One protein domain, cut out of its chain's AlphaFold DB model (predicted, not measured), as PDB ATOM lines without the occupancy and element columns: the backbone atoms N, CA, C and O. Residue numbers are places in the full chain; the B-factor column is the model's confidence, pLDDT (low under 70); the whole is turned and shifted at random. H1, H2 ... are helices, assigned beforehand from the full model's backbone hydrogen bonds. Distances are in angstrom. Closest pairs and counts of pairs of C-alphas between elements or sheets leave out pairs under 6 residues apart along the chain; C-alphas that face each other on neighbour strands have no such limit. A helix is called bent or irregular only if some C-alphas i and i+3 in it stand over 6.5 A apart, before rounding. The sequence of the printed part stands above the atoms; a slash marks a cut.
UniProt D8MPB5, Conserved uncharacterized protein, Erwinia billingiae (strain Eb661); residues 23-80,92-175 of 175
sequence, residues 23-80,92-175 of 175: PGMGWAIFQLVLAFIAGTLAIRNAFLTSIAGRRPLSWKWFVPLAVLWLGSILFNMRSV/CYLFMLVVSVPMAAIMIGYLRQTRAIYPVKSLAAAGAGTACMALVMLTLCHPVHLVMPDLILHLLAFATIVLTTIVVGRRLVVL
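Overview. This is residues 23 to 80 and 92 to 175 of the 175 residues of the protein "Conserved uncharacterized protein" of Erwinia billingiae (strain Eb661) (UniProt D8MPB5). Long helices run roughly along one axis in an elongated bundle, with H4 in the middle, H1 on one side of it and H5 and the bent H3 on the other. H2 packs on part of H1. The 142 printed residues include five named helices, H1 to H5 in order, and no named strand: all helix. The whole is compact, with a radius of gyration of the C-alphas of 15.4 A and spans of 49 by 29 by 19 A.

Along the chain. H1, residues 25 to 50, is 37.5 A long from C-alpha 25 at (119.998, 267.911, 173.643). H2, residues 59 to 78, is 29.3 A long. H3, residues 92 to 113, was assigned as one helix by its hydrogen bonds but is bent: C-alphas 99 and 102 are 6.6 A apart. Its arms are H3a, residues 92 to 99, 10.7 A, and H3b, residues 102 to 113, 16.8 A. H4, residues 119 to 139, is 30.1 A long. H5, residues 148 to 174, is 38.9 A long and ends with C-alpha 174 at (151.044, 246.273, 151.288).

Arrangement. The hub is H4. H4 touches H1, closest C-alphas Gly 39 and Gly 129 at 3.9 A, at a shallow tilt of 21 degrees, opposite ways. H3b, H4 and H5 form an up and down bundle, each running against the one before. H4 and H5 touch, closest C-alphas Gly 127 and Val 162 at 4.1 A. With residues 27 to 38 alone, H1 touches H2; the closest C-alphas, Gln 31 and Trp 69, are 5.8 A apart. H2 and H4 are apart. Every O i to N i+4 pair is within hydrogen-bond range in H1, H3a, H3b, H4 and H5; in H2, 12 of 16 are.

Size, cuts and confidence. The farthest C-alphas, Ser 79 and Leu 175, are 50.4 A apart. Residues 81 to 91 are not printed; C-alphas 80 and 92 are 19.9 A apart across the cut. Of the links printed whole, none is long. Residues 79 to 80 and 174 to 175 have pLDDT under 70.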
ATOM      1  N   PRO A  23     117.311 273.208 173.306       79.69
ATOM      2  CA  PRO A  23     116.307 272.225 172.918       79.69
ATOM      3  C   PRO A  23     116.885 271.257 171.876       79.69
ATOM      4  O   PRO A  23     117.557 271.653 170.932       79.69
ATOM      5  N   GLY A  24     116.624 269.957 172.029       81.19
ATOM      6  CA  GLY A  24     117.204 268.926 171.158       81.19
ATOM      7  C   GLY A  24     118.448 268.229 171.717       81.19
ATOM      8  O   GLY A  24     118.917 267.276 171.097       81.19
ATOM      9  N   MET A  25     118.914 268.597 172.920       86.50
ATOM     10  CA  MET A  25     119.998 267.911 173.643       86.50
ATOM     11  C   MET A  25     119.834 266.380 173.662       86.50
ATOM     12  O   MET A  25     120.782 265.653 173.376       86.50
ATOM     13  N   GLY A  26     118.624 265.873 173.929       88.00
ATOM     14  CA  GLY A  26     118.362 264.429 173.952       88.00
ATOM     15  C   GLY A  26     118.669 263.729 172.621       88.00
ATOM     16  O   GLY A  26     119.223 262.631 172.613       88.00
ATOM     17  N   TRP A  27     118.388 264.387 171.492       88.81
ATOM     18  CA  TRP A  27     118.716 263.867 170.162       88.81
ATOM     19  C   TRP A  27     120.218 263.904 169.891       88.81
ATOM     20  O   TRP A  27     120.754 262.929 169.366       88.81
ATOM     21  N   ALA A  28     120.908 264.971 170.301       87.94
ATOM     22  CA  ALA A  28     122.363 265.053 170.193       87.94
ATOM     23  C   ALA A  28     123.063 263.972 171.034       87.94
ATOM     24  O   ALA A  28     123.968 263.303 170.538       87.94
ATOM     25  N   ILE A  29     122.605 263.721 172.267       91.00
ATOM     26  CA  ILE A  29     123.119 262.630 173.112       91.00
ATOM     27  C   ILE A  29     122.866 261.272 172.447       91.00
ATOM     28  O   ILE A  29     123.769 260.438 172.383       91.00
ATOM     29  N   PHE A  30     121.664 261.045 171.912       92.50
ATOM     30  CA  PHE A  30     121.337 259.800 171.218       92.50
ATOM     31  C   PHE A  30     122.241 259.562 169.997       92.50
ATOM     32  O   PHE A  30     122.797 258.474 169.836       92.50
ATOM     33  N   GLN A  31     122.454 260.591 169.174       92.31
ATOM     34  CA  GLN A  31     123.356 260.545 168.020       92.31
ATOM     35  C   GLN A  31     124.810 260.295 168.436       92.31
ATOM     36  O   GLN A  31     125.485 259.479 167.806       92.31
ATOM     37  N   LEU A  32     125.273 260.941 169.512       93.62
ATOM     38  CA  LEU A  32     126.602 260.737 170.088       93.62
ATOM     39  C   LEU A  32     126.795 259.283 170.521       93.62
ATOM     40  O   LEU A  32     127.787 258.653 170.152       93.62
ATOM     41  N   VAL A  33     125.838 258.724 171.265       95.12
ATOM     42  CA  VAL A  33     125.895 257.332 171.737       95.12
ATOM     43  C   VAL A  33     125.886 256.357 170.559       95.12
ATOM     44  O   VAL A  33     126.707 255.438 170.524       95.12
ATOM     45  N   LEU A  34     125.024 256.571 169.559       94.00
ATOM     46  CA  LEU A  34     125.000 255.747 168.348       94.00
ATOM     47  C   LEU A  34     126.332 255.792 167.592       94.00
ATOM     48  O   LEU A  34     126.853 254.739 167.217       94.00
ATOM     49  N   ALA A  35     126.905 256.983 167.400       94.25
ATOM     50  CA  ALA A  35     128.197 257.151 166.739       94.25
ATOM     51  C   ALA A  35     129.325 256.475 167.533       94.25
ATOM     52  O   ALA A  35     130.163 255.782 166.954       94.25
ATOM     53  N   PHE A  36     129.315 256.583 168.863       94.94
ATOM     54  CA  PHE A  36     130.293 255.924 169.725       94.94
ATOM     55  C   PHE A  36     130.209 254.393 169.625       94.94
ATOM     56  O   PHE A  36     131.222 253.719 169.414       94.94
ATOM     57  N   ILE A  37     129.002 253.825 169.705       95.06
ATOM     58  CA  ILE A  37     128.783 252.377 169.559       95.06
ATOM     59  C   ILE A  37     129.199 251.913 168.157       95.06
ATOM     60  O   ILE A  37     129.951 250.946 168.023       95.06
ATOM     61  N   ALA A  38     128.778 252.616 167.103       94.56
ATOM     62  CA  ALA A  38     129.164 252.290 165.732       94.56
ATOM     63  C   ALA A  38     130.688 252.343 165.547       94.56
ATOM     64  O   ALA A  38     131.275 251.431 164.962       94.56
ATOM     65  N   GLY A  39     131.340 253.377 166.083       93.44
ATOM     66  CA  GLY A  39     132.781 253.559 165.971       93.44
ATOM     67  C   GLY A  39     133.577 252.486 166.714       93.44
ATOM     68  O   GLY A  39     134.507 251.911 166.148       93.44
ATOM     69  N   THR A  40     133.182 252.144 167.944       93.75
ATOM     70  CA  THR A  40     133.825 251.062 168.714       93.75
ATOM     71  C   THR A  40     133.658 249.703 168.035       93.75
ATOM     72  O   THR A  40     134.634 248.957 167.902       93.75
ATOM     73  N   LEU A  41     132.456 249.393 167.535       94.12
ATOM     74  CA  LEU A  41     132.199 248.167 166.783       94.12
ATOM     75  C   LEU A  41     133.010 248.115 165.487       94.12
ATOM     76  O   LEU A  41     133.565 247.063 165.175       94.12
ATOM     77  N   ALA A  42     133.127 249.224 164.757       94.00
ATOM     78  CA  ALA A  42     133.896 249.299 163.518       94.00
ATOM     79  C   ALA A  42     135.401 249.099 163.762       94.00
ATOM     80  O   ALA A  42     136.027 248.288 163.078       94.00
ATOM     81  N   ILE A  43     135.964 249.735 164.797       93.31
ATOM     82  CA  ILE A  43     137.362 249.534 165.219       93.31
ATOM     83  C   ILE A  43     137.600 248.072 165.614       93.31
ATOM     84  O   ILE A  43     138.551 247.444 165.142       93.31
ATOM     85  N   ARG A  44     136.711 247.487 166.426       92.88
ATOM     86  CA  ARG A  44     136.783 246.063 166.782       92.88
ATOM     87  C   ARG A  44     136.725 245.180 165.534       92.88
ATOM     88  O   ARG A  44     137.501 244.233 165.417       92.88
ATOM     89  N   ASN A  45     135.840 245.498 164.590       92.38
ATOM     90  CA  ASN A  45     135.687 244.746 163.350       92.38
ATOM     91  C   ASN A  45     136.933 244.829 162.458       92.38
ATOM     92  O   ASN A  45     137.303 243.830 161.839       92.38
ATOM     93  N   ALA A  46     137.609 245.982 162.431       91.75
ATOM     94  CA  ALA A  46     138.857 246.179 161.698       91.75
ATOM     95  C   ALA A  46     139.947 245.202 162.161       91.75
ATOM     96  O   ALA A  46     140.556 244.517 161.331       91.75
ATOM     97  N   PHE A  47     140.129 245.078 163.479       90.19
ATOM     98  CA  PHE A  47     141.096 244.152 164.070       90.19
ATOM     99  C   PHE A  47     140.681 242.689 163.920       90.19
ATOM    100  O   PHE A  47     141.506 241.868 163.525       90.19
ATOM    101  N   LEU A  48     139.408 242.350 164.155       90.75
ATOM    102  CA  LEU A  48     138.926 240.977 163.959       90.75
ATOM    103  C   LEU A  48     139.101 240.511 162.511       90.75
ATOM    104  O   LEU A  48     139.486 239.372 162.288       90.75
ATOM    105  N   THR A  49     138.881 241.397 161.539       88.00
ATOM    106  CA  THR A  49     139.084 241.094 160.114       88.00
ATOM    107  C   THR A  49     140.568 240.927 159.757       88.00
ATOM    108  O   THR A  49     140.889 240.265 158.771       88.00
ATOM    109  N   SER A  50     141.481 241.496 160.555       86.31
ATOM    110  CA  SER A  50     142.927 241.375 160.325       86.31
ATOM    111  C   SER A  50     143.517 240.039 160.798       86.31
ATOM    112  O   SER A  50     144.560 239.645 160.291       86.31
ATOM    113  N   ILE A  51     142.848 239.328 161.717       85.44
ATOM    114  CA  ILE A  51     143.356 238.112 162.373       85.44
ATOM    115  C   ILE A  51     142.714 236.857 161.759       85.44
ATOM    116  O   ILE A  51     141.489 236.760 161.663       85.44
ATOM    117  N   ALA A  52     143.530 235.858 161.404       81.56
ATOM    118  CA  ALA A  52     143.052 234.570 160.891       81.56
ATOM    119  C   ALA A  52     142.126 233.861 161.895       81.56
ATOM    120  O   ALA A  52     142.375 233.861 163.099       81.56
ATOM    121  N   GLY A  53     141.056 233.228 161.409       80.12
ATOM    122  CA  GLY A  53     140.163 232.402 162.234       80.12
ATOM    123  C   GLY A  53     139.172 233.174 163.118       80.12
ATOM    124  O   GLY A  53     138.312 232.562 163.754       80.12
ATOM    125  N   ARG A  54     139.222 234.512 163.144       85.00
ATOM    126  CA  ARG A  54     138.197 235.337 163.795       85.00
ATOM    127  C   ARG A  54     137.007 235.565 162.859       85.00
ATOM    128  O   ARG A  54     137.156 235.673 161.647       85.00
ATOM    129  N   ARG A  55     135.807 235.661 163.438       83.38
ATOM    130  CA  ARG A  55     134.567 235.964 162.710       83.38
ATOM    131  C   ARG A  55     134.211 237.442 162.904       83.38
ATOM    132  O   ARG A  55     133.726 237.789 163.983       83.38
ATOM    133  N   PRO A  56     134.485 238.317 161.921       86.75
ATOM    134  CA  PRO A  56     134.072 239.710 161.998       86.75
ATOM    135  C   PRO A  56     132.545 239.830 161.959       86.75
ATOM    136  O   PRO A  56     131.838 238.960 161.445       86.75
ATOM    137  N   LEU A  57     132.037 240.932 162.501       86.69
ATOM    138  CA  LEU A  57     130.628 241.271 162.413       86.69
ATOM    139  C   LEU A  57     130.278 241.603 160.956       86.69
ATOM    140  O   LEU A  57     131.003 242.331 160.271       86.69
ATOM    141  N   SER A  58     129.152 241.068 160.485       86.50
ATOM    142  CA  SER A  58     128.643 241.356 159.143       86.50
ATOM    143  C   SER A  58     128.351 242.847 158.976       86.50
ATOM    144  O   SER A  58     127.781 243.469 159.872       86.50
ATOM    145  N   TRP A  59     128.656 243.400 157.796       82.06
ATOM    146  CA  TRP A  59     128.352 244.796 157.456       82.06
ATOM    147  C   TRP A  59     126.863 245.137 157.621       82.06
ATOM    148  O   TRP A  59     126.509 246.271 157.930       82.06
ATOM    149  N   LYS A  60     125.986 244.128 157.512       87.88
ATOM    150  CA  LYS A  60     124.540 244.260 157.733       87.88
ATOM    151  C   LYS A  60     124.187 244.819 159.113       87.88
ATOM    152  O   LYS A  60     123.163 245.469 159.225       87.88
ATOM    153  N   TRP A  61     125.024 244.612 160.133       88.06
ATOM    154  CA  TRP A  61     124.805 245.172 161.471       88.06
ATOM    155  C   TRP A  61     125.089 246.671 161.559       88.06
ATOM    156  O   TRP A  61     124.517 247.341 162.409       88.06
ATOM    157  N   PHE A  62     125.919 247.221 160.670       87.62
ATOM    158  CA  PHE A  62     126.174 248.662 160.624       87.62
ATOM    159  C   PHE A  62     125.044 249.427 159.925       87.62
ATOM    160  O   PHE A  62     124.827 250.595 160.229       87.62
ATOM    161  N   VAL A  63     124.284 248.762 159.044       89.62
ATOM    162  CA  VAL A  63     123.129 249.349 158.344       89.62
ATOM    163  C   VAL A  63     122.066 249.892 159.308       89.62
ATOM    164  O   VAL A  63     121.753 251.073 159.190       89.62
ATOM    165  N   PRO A  64     121.524 249.127 160.281       91.75
ATOM    166  CA  PRO A  64     120.520 249.660 161.197       91.75
ATOM    167  C   PRO A  64     121.067 250.800 162.059       91.75
ATOM    168  O   PRO A  64     120.344 251.761 162.285       91.75
ATOM    169  N   LEU A  65     122.339 250.761 162.486       90.44
ATOM    170  CA  LEU A  65     122.936 251.881 163.226       90.44
ATOM    171  C   LEU A  65     123.017 253.148 162.367       90.44
ATOM    172  O   LEU A  65     122.663 254.223 162.841       90.44
ATOM    173  N   ALA A  66     123.445 253.025 161.109       88.56
ATOM    174  CA  ALA A  66     123.513 254.152 160.184       88.56
ATOM    175  C   ALA A  66     122.119 254.723 159.874       88.56
ATOM    176  O   ALA A  66     121.944 255.938 159.869       88.56
ATOM    177  N   VAL A  67     121.121 253.855 159.672       93.00
ATOM    178  CA  VAL A  67     119.725 254.258 159.442       93.00
ATOM    179  C   VAL A  67     119.146 254.953 160.671       93.00
ATOM    180  O   VAL A  67     118.520 255.998 160.525       93.00
ATOM    181  N   LEU A  68     119.379 254.426 161.876       93.94
ATOM    182  CA  LEU A  68     118.928 255.053 163.121       93.94
ATOM    183  C   LEU A  68     119.594 256.414 163.338       93.94
ATOM    184  O   LEU A  68     118.913 257.377 163.681       93.94
ATOM    185  N   TRP A  69     120.902 256.511 163.096       92.62
ATOM    186  CA  TRP A  69     121.638 257.767 163.223       92.62
ATOM    187  C   TRP A  69     121.120 258.813 162.229       92.62
ATOM    188  O   TRP A  69     120.684 259.887 162.643       92.62
ATOM    189  N   LEU A  70     121.052 258.472 160.937       90.31
ATOM    190  CA  LEU A  70     120.577 259.382 159.894       90.31
ATOM    191  C   LEU A  70     119.101 259.758 160.093       90.31
ATOM    192  O   LEU A  70     118.738 260.926 159.990       90.31
ATOM    193  N   GLY A  71     118.257 258.782 160.429       90.31
ATOM    194  CA  GLY A  71     116.841 258.998 160.715       90.31
ATOM    195  C   GLY A  71     116.629 259.936 161.902       90.31
ATOM    196  O   GLY A  71     115.785 260.825 161.827       90.31
ATOM    197  N   SER A  72     117.435 259.800 162.961       89.31
ATOM    198  CA  SER A  72     117.364 260.688 164.125       89.31
ATOM    199  C   SER A  72     117.752 262.134 163.795       89.31
ATOM    200  O   SER A  72     117.121 263.057 164.305       89.31
ATOM    201  N   ILE A  73     118.729 262.343 162.904       87.56
ATOM    202  CA  ILE A  73     119.113 263.679 162.427       87.56
ATOM    203  C   ILE A  73     117.976 264.296 161.618       87.56
ATOM    204  O   ILE A  73     117.529 265.399 161.924       87.56
ATOM    205  N   LEU A  74     117.462 263.566 160.623       88.25
ATOM    206  CA  LEU A  74     116.380 264.056 159.766       88.25
ATOM    207  C   LEU A  74     115.100 264.339 160.560       88.25
ATOM    208  O   LEU A  74     114.372 265.274 160.235       88.25
ATOM    209  N   PHE A  75     114.820 263.545 161.595       86.62
ATOM    210  CA  PHE A  75     113.691 263.779 162.486       86.62
ATOM    211  C   PHE A  75     113.896 265.038 163.336       86.62
ATOM    212  O   PHE A  75     113.011 265.888 163.371       86.62
ATOM    213  N   ASN A  76     115.071 265.195 163.954       84.31
ATOM    214  CA  ASN A  76     115.390 266.358 164.783       84.31
ATOM    215  C   ASN A  76     115.365 267.675 163.984       84.31
ATOM    216  O   ASN A  76     114.836 268.673 164.468       84.31
ATOM    217  N   MET A  77     115.840 267.657 162.734       80.50
ATOM    218  CA  MET A  77     115.799 268.811 161.828       80.50
ATOM    219  C   MET A  77     114.375 269.295 161.518       80.50
ATOM    220  O   MET A  77     114.180 270.477 161.258       80.50
ATOM    221  N   ARG A  78     113.361 268.416 161.560       74.38
ATOM    222  CA  ARG A  78     111.951 268.812 161.356       74.38
ATOM    223  C   ARG A  78     111.360 269.547 162.557       74.38
ATOM    224  O   ARG A  78     110.349 270.222 162.411       74.38
ATOM    225  N   SER A  79     111.940 269.368 163.741       64.50
ATOM    226  CA  SER A  79     111.395 269.857 165.012       64.50
ATOM    227  C   SER A  79     111.821 271.287 165.354       64.50
ATOM    228  O   SER A  79     111.309 271.851 166.317       64.50
ATOM    229  N   VAL A  80     112.780 271.857 164.620       62.88
ATOM    230  CA  VAL A  80     113.446 273.115 164.981       62.88
ATOM    231  C   VAL A  80     113.216 274.153 163.887       62.88
ATOM    232  O   VAL A  80     113.563 273.940 162.728       62.88
ATOM    233  N   CYS A  92     132.999 272.219 160.558       89.12
ATOM    234  CA  CYS A  92     132.780 270.832 160.961       89.12
ATOM    235  C   CYS A  92     133.570 269.848 160.092       89.12
ATOM    236  O   CYS A  92     134.148 268.887 160.604       89.12
ATOM    237  N   TYR A  93     133.678 270.139 158.794       90.75
ATOM    238  CA  TYR A  93     134.470 269.363 157.850       90.75
ATOM    239  C   TYR A  93     135.957 269.368 158.223       90.75
ATOM    240  O   TYR A  93     136.566 268.307 158.383       90.75
ATOM    241  N   LEU A  94     136.537 270.557 158.411       91.94
ATOM    242  CA  LEU A  94     137.949 270.701 158.762       91.94
ATOM    243  C   LEU A  94     138.244 270.103 160.143       91.94
ATOM    244  O   LEU A  94     139.237 269.393 160.293       91.94
ATOM    245  N   PHE A  95     137.363 270.319 161.123       91.69
ATOM    246  CA  PHE A  95     137.482 269.721 162.451       91.69
ATOM    247  C   PHE A  95     137.554 268.193 162.367       91.69
ATOM    248  O   PHE A  95     138.499 267.593 162.884       91.69
ATOM    249  N   MET A  96     136.598 267.565 161.670       94.75
ATOM    250  CA  MET A  96     136.554 266.111 161.509       94.75
ATOM    251  C   MET A  96     137.820 265.568 160.845       94.75
ATOM    252  O   MET A  96     138.342 264.545 161.291       94.75
ATOM    253  N   LEU A  97     138.344 266.246 159.819       94.69
ATOM    254  CA  LEU A  97     139.598 265.846 159.180       94.69
ATOM    255  C   LEU A  97     140.782 265.928 160.147       94.69
ATOM    256  O   LEU A  97     141.503 264.941 160.302       94.69
ATOM    257  N   VAL A  98     140.963 267.062 160.830       94.31
ATOM    258  CA  VAL A  98     142.113 267.296 161.715       94.31
ATOM    259  C   VAL A  98     142.159 266.283 162.856       94.31
ATOM    260  O   VAL A  98     143.209 265.681 163.090       94.31
ATOM    261  N   VAL A  99     141.033 266.025 163.530       93.38
ATOM    262  CA  VAL A  99     141.000 265.036 164.622       93.38
ATOM    263  C   VAL A  99     141.169 263.602 164.113       93.38
ATOM    264  O   VAL A  99     141.726 262.759 164.818       93.38
ATOM    265  N   SER A 100     140.753 263.317 162.875       93.94
ATOM    266  CA  SER A 100     140.862 261.978 162.285       93.94
ATOM    267  C   SER A 100     142.274 261.621 161.847       93.94
ATOM    268  O   SER A 100     142.620 260.445 161.900       93.94
ATOM    269  N   VAL A 101     143.109 262.584 161.444       93.88
ATOM    270  CA  VAL A 101     144.486 262.323 160.981       93.88
ATOM    271  C   VAL A 101     145.312 261.500 161.986       93.88
ATOM    272  O   VAL A 101     145.767 260.413 161.615       93.88
ATOM    273  N   PRO A 102     145.499 261.926 163.254       93.25
ATOM    274  CA  PRO A 102     146.282 261.145 164.211       93.25
ATOM    275  C   PRO A 102     145.603 259.814 164.558       93.25
ATOM    276  O   PRO A 102     146.277 258.802 164.754       93.25
ATOM    277  N   MET A 103     144.267 259.782 164.592       94.44
ATOM    278  CA  MET A 103     143.504 258.566 164.867       94.44
ATOM    279  C   MET A 103     143.699 257.513 163.774       94.44
ATOM    280  O   MET A 103     144.015 256.361 164.076       94.44
ATOM    281  N   ALA A 104     143.552 257.908 162.510       93.75
ATOM    282  CA  ALA A 104     143.752 257.056 161.347       93.75
ATOM    283  C   ALA A 104     145.210 256.597 161.241       93.75
ATOM    284  O   ALA A 104     145.447 255.417 160.990       93.75
ATOM    285  N   ALA A 105     146.184 257.474 161.512       93.31
ATOM    286  CA  ALA A 105     147.603 257.114 161.518       93.31
ATOM    287  C   ALA A 105     147.917 256.004 162.536       93.31
ATOM    288  O   ALA A 105     148.554 255.010 162.187       93.31
ATOM    289  N   ILE A 106     147.407 256.126 163.769       92.62
ATOM    290  CA  ILE A 106     147.559 255.099 164.811       92.62
ATOM    291  C   ILE A 106     146.896 253.784 164.378       92.62
ATOM    292  O   ILE A 106     147.494 252.715 164.497       92.62
ATOM    293  N   MET A 107     145.671 253.852 163.845       92.81
ATOM    294  CA  MET A 107     144.936 252.671 163.384       92.81
ATOM    295  C   MET A 107     145.650 251.947 162.239       92.81
ATOM    296  O   MET A 107     145.783 250.724 162.275       92.81
ATOM    297  N   ILE A 108     146.148 252.690 161.247       91.94
ATOM    298  CA  ILE A 108     146.954 252.141 160.155       91.94
ATOM    299  C   ILE A 108     148.230 251.518 160.725       91.94
ATOM    300  O   ILE A 108     148.547 250.388 160.369       91.94
ATOM    301  N   GLY A 109     148.928 252.197 161.642       91.25
ATOM    302  CA  GLY A 109     150.129 251.680 162.300       91.25
ATOM    303  C   GLY A 109     149.910 250.314 162.956       91.25
ATOM    304  O   GLY A 109     150.664 249.379 162.686       91.25
ATOM    305  N   TYR A 110     148.834 250.157 163.731       90.31
ATOM    306  CA  TYR A 110     148.492 248.863 164.329       90.31
ATOM    307  C   TYR A 110     148.129 247.800 163.284       90.31
ATOM    308  O   TYR A 110     148.570 246.659 163.398       90.31
ATOM    309  N   LEU A 111     147.368 248.152 162.242       89.12
ATOM    310  CA  LEU A 111     147.003 247.203 161.180       89.12
ATOM    311  C   LEU A 111     148.198 246.770 160.315       89.12
ATOM    312  O   LEU A 111     148.211 245.647 159.809       89.12
ATOM    313  N   ARG A 112     149.210 247.634 160.150       88.00
ATOM    314  CA  ARG A 112     150.480 247.266 159.503       88.00
ATOM    315  C   ARG A 112     151.207 246.195 160.309       88.00
ATOM    316  O   ARG A 112     151.652 245.206 159.737       88.00
ATOM    317  N   GLN A 113     151.279 246.367 161.631       85.50
ATOM    318  CA  GLN A 113     151.944 245.410 162.521       85.50
ATOM    319  C   GLN A 113     151.268 244.034 162.514       85.50
ATOM    320  O   GLN A 113     151.953 243.021 162.620       85.50
ATOM    321  N   THR A 114     149.943 243.972 162.340       79.88
ATOM    322  CA  THR A 114     149.203 242.700 162.335       79.88
ATOM    323  C   THR A 114     149.174 241.981 160.983       79.88
ATOM    324  O   THR A 114     148.623 240.885 160.924       79.88
ATOM    325  N   ARG A 115     149.763 242.546 159.910       75.88
ATOM    326  CA  ARG A 115     149.804 241.956 158.549       75.88
ATOM    327  C   ARG A 115     148.418 241.472 158.093       75.88
ATOM    328  O   ARG A 115     148.199 240.292 157.831       75.88
ATOM    329  N   ALA A 116     147.466 242.405 158.039       76.69
ATOM    330  CA  ALA A 116     146.053 242.115 157.803       76.69
ATOM    331  C   ALA A 116     145.791 241.255 156.546       76.69
ATOM    332  O   ALA A 116     146.154 241.636 155.436       76.69
ATOM    333  N   ILE A 117     145.061 240.147 156.722       77.88
ATOM    334  CA  ILE A 117     144.699 239.194 155.649       77.88
ATOM    335  C   ILE A 117     143.790 239.841 154.595       77.88
ATOM    336  O   ILE A 117     143.929 239.601 153.399       77.88
ATOM    337  N   TYR A 118     142.860 240.689 155.042       83.69
ATOM    338  CA  TYR A 118     141.944 241.436 154.180       83.69
ATOM    339  C   TYR A 118     142.159 242.945 154.362       83.69
ATOM    340  O   TYR A 118     141.313 243.620 154.962       83.69
ATOM    341  N   PRO A 119     143.269 243.506 153.842       84.62
ATOM    342  CA  PRO A 119     143.731 244.846 154.199       84.62
ATOM    343  C   PRO A 119     142.694 245.922 153.871       84.62
ATOM    344  O   PRO A 119     142.436 246.796 154.689       84.62
ATOM    345  N   VAL A 120     142.013 245.825 152.726       89.88
ATOM    346  CA  VAL A 120     140.991 246.807 152.328       89.88
ATOM    347  C   VAL A 120     139.790 246.803 153.277       89.88
ATOM    348  O   VAL A 120     139.326 247.868 153.670       89.88
ATOM    349  N   LYS A 121     139.301 245.623 153.686       89.81
ATOM    350  CA  LYS A 121     138.142 245.509 154.590       89.81
ATOM    351  C   LYS A 121     138.487 246.004 155.996       89.81
ATOM    352  O   LYS A 121     137.703 246.744 156.585       89.81
ATOM    353  N   SER A 122     139.667 245.645 156.504       92.00
ATOM    354  CA  SER A 122     140.162 246.143 157.791       92.00
ATOM    355  C   SER A 122     140.360 247.660 157.779       92.00
ATOM    356  O   SER A 122     139.929 248.328 158.715       92.00
ATOM    357  N   LEU A 123     140.939 248.218 156.713       93.00
ATOM    358  CA  LEU A 123     141.134 249.664 156.574       93.00
ATOM    359  C   LEU A 123     139.815 250.424 156.416       93.00
ATOM    360  O   LEU A 123     139.664 251.484 157.012       93.00
ATOM    361  N   ALA A 124     138.845 249.883 155.675       93.75
ATOM    362  CA  ALA A 124     137.518 250.485 155.556       93.75
ATOM    363  C   ALA A 124     136.801 250.532 156.913       93.75
ATOM    364  O   ALA A 124     136.252 251.567 157.286       93.75
ATOM    365  N   ALA A 125     136.856 249.442 157.686       93.62
ATOM    366  CA  ALA A 125     136.294 249.399 159.034       93.62
ATOM    367  C   ALA A 125     137.037 250.337 160.006       93.62
ATOM    368  O   ALA A 125     136.400 251.000 160.822       93.62
ATOM    369  N   ALA A 126     138.364 250.458 159.892       94.31
ATOM    370  CA  ALA A 126     139.144 251.410 160.681       94.31
ATOM    371  C   ALA A 126     138.809 252.867 160.318       94.31
ATOM    372  O   ALA A 126     138.600 253.687 161.209       94.31
ATOM    373  N   GLY A 127     138.692 253.180 159.027       95.12
ATOM    374  CA  GLY A 127     138.265 254.489 158.531       95.12
ATOM    375  C   GLY A 127     136.858 254.850 159.005       95.12
ATOM    376  O   GLY A 127     136.641 255.931 159.540       95.12
ATOM    377  N   ALA A 128     135.907 253.916 158.912       95.19
ATOM    378  CA  ALA A 128     134.547 254.137 159.403       95.19
ATOM    379  C   ALA A 128     134.531 254.347 160.924       95.19
ATOM    380  O   ALA A 128     133.857 255.239 161.430       95.19
ATOM    381  N   GLY A 129     135.328 253.566 161.659       95.19
ATOM    382  CA  GLY A 129     135.465 253.702 163.101       95.19
ATOM    383  C   GLY A 129     136.059 255.039 163.538       95.19
ATOM    384  O   GLY A 129     135.553 255.660 164.470       95.19
ATOM    385  N   THR A 130     137.098 255.506 162.846       95.62
ATOM    386  CA  THR A 130     137.720 256.815 163.105       95.62
ATOM    387  C   THR A 130     136.779 257.967 162.769       95.62
ATOM    388  O   THR A 130     136.626 258.860 163.596       95.62
ATOM    389  N   ALA A 131     136.065 257.903 161.644       95.94
ATOM    390  CA  ALA A 131     135.074 258.908 161.274       95.94
ATOM    391  C   ALA A 131     133.903 258.984 162.273       95.94
ATOM    392  O   ALA A 131     133.496 260.076 162.664       95.94
ATOM    393  N   CYS A 132     133.408 257.842 162.766       95.06
ATOM    394  CA  CYS A 132     132.412 257.815 163.841       95.06
ATOM    395  C   CYS A 132     132.932 258.457 165.137       95.06
ATOM    396  O   CYS A 132     132.204 259.187 165.801       95.06
ATOM    397  N   MET A 133     134.192 258.216 165.499       95.31
ATOM    398  CA  MET A 133     134.790 258.841 166.681       95.31
ATOM    399  C   MET A 133     135.031 260.343 166.497       95.31
ATOM    400  O   MET A 133     134.884 261.103 167.450       95.31
ATOM    401  N   ALA A 134     135.330 260.785 165.274       94.19
ATOM    402  CA  ALA A 134     135.379 262.202 164.937       94.19
ATOM    403  C   ALA A 134     133.999 262.863 165.073       94.19
ATOM    404  O   ALA A 134     133.916 263.964 165.608       94.19
ATOM    405  N   LEU A 135     132.916 262.180 164.676       92.81
ATOM    406  CA  LEU A 135     131.545 262.649 164.911       92.81
ATOM    407  C   LEU A 135     131.226 262.771 166.404       92.81
ATOM    408  O   LEU A 135     130.683 263.789 166.813       92.81
ATOM    409  N   VAL A 136     131.614 261.788 167.228       93.50
ATOM    410  CA  VAL A 136     131.457 261.868 168.696       93.50
ATOM    411  C   VAL A 136     132.122 263.129 169.239       93.50
ATOM    412  O   VAL A 136     131.516 263.860 170.014       93.50
ATOM    413  N   MET A 137     133.356 263.400 168.815       90.56
ATOM    414  CA  MET A 137     134.082 264.601 169.223       90.56
ATOM    415  C   MET A 137     133.431 265.884 168.714       90.56
ATOM    416  O   MET A 137     133.363 266.866 169.448       90.56
ATOM    417  N   LEU A 138     132.947 265.874 167.474       89.69
ATOM    418  CA  LEU A 138     132.269 267.013 166.879       89.69
ATOM    419  C   LEU A 138     130.996 267.356 167.658       89.69
ATOM    420  O   LEU A 138     130.784 268.522 167.954       89.69
ATOM    421  N   THR A 139     130.207 266.365 168.089       88.69
ATOM    422  CA  THR A 139     129.010 266.597 168.917       88.69
ATOM    423  C   THR A 139     129.327 267.271 170.258       88.69
ATOM    424  O   THR A 139     128.447 267.900 170.837       88.69
ATOM    425  N   LEU A 140     130.568 267.187 170.753       87.38
ATOM    426  CA  LEU A 140     131.019 267.891 171.962       87.38
ATOM    427  C   LEU A 140     131.506 269.327 171.691       87.38
ATOM    428  O   LEU A 140     131.722 270.087 172.637       87.38
ATOM    429  N   CYS A 141     131.743 269.676 170.424       84.44
ATOM    430  CA  CYS A 141     132.389 270.919 169.990       84.44
ATOM    431  C   CYS A 141     131.577 271.708 168.937       84.44
ATOM    432  O   CYS A 141     132.111 272.606 168.277       84.44
ATOM    433  N   HIS A 142     130.310 271.348 168.731       80.00
ATOM    434  CA  HIS A 142     129.457 271.871 167.666       80.00
ATOM    435  C   HIS A 142     128.036 272.107 168.192       80.00
ATOM    436  O   HIS A 142     127.557 271.298 168.992       80.00
ATOM    437  N   PRO A 143     127.337 273.169 167.745       79.19
ATOM    438  CA  PRO A 143     125.946 273.415 168.112       79.19
ATOM    439  C   PRO A 143     125.041 272.185 167.955       79.19
ATOM    440  O   PRO A 143     125.186 271.401 167.013       79.19
ATOM    441  N   VAL A 144     124.082 272.054 168.881       76.31
ATOM    442  CA  VAL A 144     123.091 270.958 168.944       76.31
ATOM    443  C   VAL A 144     122.191 270.931 167.706       76.31
ATOM    444  O   VAL A 144     121.742 269.870 167.277       76.31
ATOM    445  N   HIS A 145     121.930 272.098 167.122       73.44
ATOM    446  CA  HIS A 145     121.119 272.229 165.922       73.44
ATOM    447  C   HIS A 145     121.981 272.017 164.681       73.44
ATOM    448  O   HIS A 145     122.858 272.825 164.392       73.44
ATOM    449  N   LEU A 146     121.703 270.948 163.934       73.50
ATOM    450  CA  LEU A 146     122.258 270.766 162.598       73.50
ATOM    451  C   LEU A 146     121.343 271.410 161.559       73.50
ATOM    452  O   LEU A 146     120.145 271.118 161.513       73.50
ATOM    453  N   VAL A 147     121.934 272.174 160.646       81.62
ATOM    454  CA  VAL A 147     121.279 272.551 159.389       81.62
ATOM    455  C   VAL A 147     121.690 271.601 158.255       81.62
ATOM    456  O   VAL A 147     122.660 270.851 158.354       81.62
ATOM    457  N   MET A 148     120.937 271.596 157.151       81.69
ATOM    458  CA  MET A 148     121.222 270.737 155.988       81.69
ATOM    459  C   MET A 148     122.653 270.839 155.428       81.69
ATOM    460  O   MET A 148     123.230 269.784 155.149       81.69
ATOM    461  N   PRO A 149     123.256 272.034 155.257       82.62
ATOM    462  CA  PRO A 149     124.633 272.112 154.772       82.62
ATOM    463  C   PRO A 149     125.630 271.427 155.719       82.62
ATOM    464  O   PRO A 149     126.531 270.742 155.234       82.62
ATOM    465  N   ASP A 150     125.427 271.494 157.038       85.00
ATOM    466  CA  ASP A 150     126.295 270.818 158.014       85.00
ATOM    467  C   ASP A 150     126.230 269.299 157.854       85.00
ATOM    468  O   ASP A 150     127.257 268.624 157.849       85.00
ATOM    469  N   LEU A 151     125.030 268.743 157.646       88.12
ATOM    470  CA  LEU A 151     124.864 267.309 157.405       88.12
ATOM    471  C   LEU A 151     125.610 266.853 156.144       88.12
ATOM    472  O   LEU A 151     126.256 265.803 156.161       88.12
ATOM    473  N   ILE A 152     125.559 267.638 155.066       89.81
ATOM    474  CA  ILE A 152     126.313 267.343 153.840       89.81
ATOM    475  C   ILE A 152     127.814 267.344 154.141       89.81
ATOM    476  O   ILE A 152     128.517 266.407 153.757       89.81
ATOM    477  N   LEU A 153     128.305 268.344 154.876       91.50
ATOM    478  CA  LEU A 153     129.709 268.426 155.272       91.50
ATOM    479  C   LEU A 153     130.134 267.262 156.181       91.50
ATOM    480  O   LEU A 153     131.226 266.728 155.990       91.50
ATOM    481  N   HIS A 154     129.274 266.797 157.091       92.06
ATOM    482  CA  HIS A 154     129.538 265.610 157.914       92.06
ATOM    483  C   HIS A 154     129.656 264.343 157.063       92.06
ATOM    484  O   HIS A 154     130.575 263.548 157.262       92.06
ATOM    485  N   LEU A 155     128.759 264.158 156.089       93.12
ATOM    486  CA  LEU A 155     128.794 263.012 155.175       93.12
ATOM    487  C   LEU A 155     130.035 263.048 154.271       93.12
ATOM    488  O   LEU A 155     130.685 262.018 154.075       93.12
ATOM    489  N   LEU A 156     130.404 264.227 153.762       94.19
ATOM    490  CA  LEU A 156     131.617 264.418 152.968       94.19
ATOM    491  C   LEU A 156     132.881 264.173 153.800       94.19
ATOM    492  O   LEU A 156     133.785 263.463 153.352       94.19
ATOM    493  N   ALA A 157     132.949 264.701 155.022       94.31
ATOM    494  CA  ALA A 157     134.051 264.440 155.944       94.31
ATOM    495  C   ALA A 157     134.161 262.940 156.252       94.31
ATOM    496  O   ALA A 157     135.232 262.352 156.131       94.31
ATOM    497  N   PHE A 158     133.042 262.278 156.548       95.69
ATOM    498  CA  PHE A 158     133.012 260.838 156.786       95.69
ATOM    499  C   PHE A 158     133.560 260.046 155.588       95.69
ATOM    500  O   PHE A 158     134.461 259.218 155.742       95.69
ATOM    501  N   ALA A 159     133.058 260.325 154.381       96.25
ATOM    502  CA  ALA A 159     133.500 259.649 153.164       96.25
ATOM    503  C   ALA A 159     134.995 259.880 152.890       96.25
ATOM    504  O   ALA A 159     135.722 258.937 152.570       96.25
ATOM    505  N   THR A 160     135.474 261.114 153.060       96.56
ATOM    506  CA  THR A 160     136.887 261.460 152.845       96.56
ATOM    507  C   THR A 160     137.809 260.773 153.849       96.56
ATOM    508  O   THR A 160     138.822 260.211 153.432       96.56
ATOM    509  N   ILE A 161     137.452 260.705 155.134       96.56
ATOM    510  CA  ILE A 161     138.226 259.972 156.153       96.56
ATOM    511  C   ILE A 161     138.330 258.484 155.797       96.56
ATOM    512  O   ILE A 161     139.421 257.909 155.822       96.56
ATOM    513  N   VAL A 162     137.218 257.849 155.409       96.38
ATOM    514  CA  VAL A 162     137.210 256.426 155.030       96.38
ATOM    515  C   VAL A 162     138.081 256.183 153.797       96.38
ATOM    516  O   VAL A 162     138.948 255.307 153.813       96.38
ATOM    517  N   LEU A 163     137.880 256.965 152.734       95.88
ATOM    518  CA  LEU A 163     138.606 256.799 151.474       95.88
ATOM    519  C   LEU A 163     140.103 257.058 151.638       95.88
ATOM    520  O   LEU A 163     140.913 256.256 151.173       95.88
ATOM    521  N   THR A 164     140.486 258.127 152.337       94.88
ATOM    522  CA  THR A 164     141.899 258.437 152.598       94.88
ATOM    523  C   THR A 164     142.556 257.357 153.452       94.88
ATOM    524  O   THR A 164     143.652 256.910 153.113       94.88
ATOM    525  N   THR A 165     141.863 256.838 154.473       94.25
ATOM    526  CA  THR A 165     142.352 255.715 155.289       94.25
ATOM    527  C   THR A 165     142.600 254.467 154.439       94.25
ATOM    528  O   THR A 165     143.625 253.805 154.599       94.25
ATOM    529  N   ILE A 166     141.709 254.156 153.489       93.81
ATOM    530  CA  ILE A 166     141.893 253.032 152.562       93.81
ATOM    531  C   ILE A 166     143.069 253.292 151.616       93.81
ATOM    532  O   ILE A 166     143.929 252.429 151.477       93.81
ATOM    533  N   VAL A 167     143.132 254.450 150.954       93.44
ATOM    534  CA  VAL A 167     144.160 254.743 149.939       93.44
ATOM    535  C   VAL A 167     145.556 254.799 150.561       93.44
ATOM    536  O   VAL A 167     146.470 254.124 150.081       93.44
ATOM    537  N   VAL A 168     145.717 255.557 151.646       91.81
ATOM    538  CA  VAL A 168     146.995 255.704 152.357       91.81
ATOM    539  C   VAL A 168     147.360 254.399 153.059       91.81
ATOM    540  O   VAL A 168     148.470 253.893 152.895       91.81
ATOM    541  N   GLY A 169     146.408 253.804 153.779       88.44
ATOM    542  CA  GLY A 169     146.622 252.556 154.498       88.44
ATOM    543  C   GLY A 169     146.981 251.398 153.574       88.44
ATOM    544  O   GLY A 169     147.858 250.616 153.915       88.44
ATOM    545  N   ARG A 170     146.381 251.294 152.378       88.44
ATOM    546  CA  ARG A 170     146.725 250.233 151.415       88.44
ATOM    547  C   ARG A 170     148.170 250.338 150.962       88.44
ATOM    548  O   ARG A 170     148.842 249.317 150.925       88.44
ATOM    549  N   ARG A 171     148.650 251.546 150.643       84.69
ATOM    550  CA  ARG A 171     150.056 251.748 150.263       84.69
ATOM    551  C   ARG A 171     150.985 251.322 151.391       84.69
ATOM    552  O   ARG A 171     151.948 250.620 151.146       84.69
ATOM    553  N   LEU A 172     150.661 251.691 152.626       81.38
ATOM    554  CA  LEU A 172     151.509 251.406 153.778       81.38
ATOM    555  C   LEU A 172     151.438 249.942 154.254       81.38
ATOM    556  O   LEU A 172     152.436 249.423 154.725       81.38
ATOM    557  N   VAL A 173     150.287 249.270 154.186       74.25
ATOM    558  CA  VAL A 173     150.121 247.881 154.673       74.25
ATOM    559  C   VAL A 173     150.610 246.846 153.657       74.25
ATOM    560  O   VAL A 173     150.990 245.748 154.052       74.25
ATOM    561  N   VAL A 174     150.575 247.171 152.360       66.94
ATOM    562  CA  VAL A 174     151.044 246.273 151.288       66.94
ATOM    563  C   VAL A 174     152.564 246.365 151.076       66.94
ATOM    564  O   VAL A 174     153.150 245.385 150.626       66.94
ATOM    565  N   LEU A 175     153.183 247.507 151.410       52.09
ATOM    566  CA  LEU A 175     154.641 247.693 151.476       52.09
ATOM    567  C   LEU A 175     155.205 247.129 152.787       52.09
ATOM    568  O   LEU A 175     156.131 246.295 152.707       52.09
TER     569      LEU A 175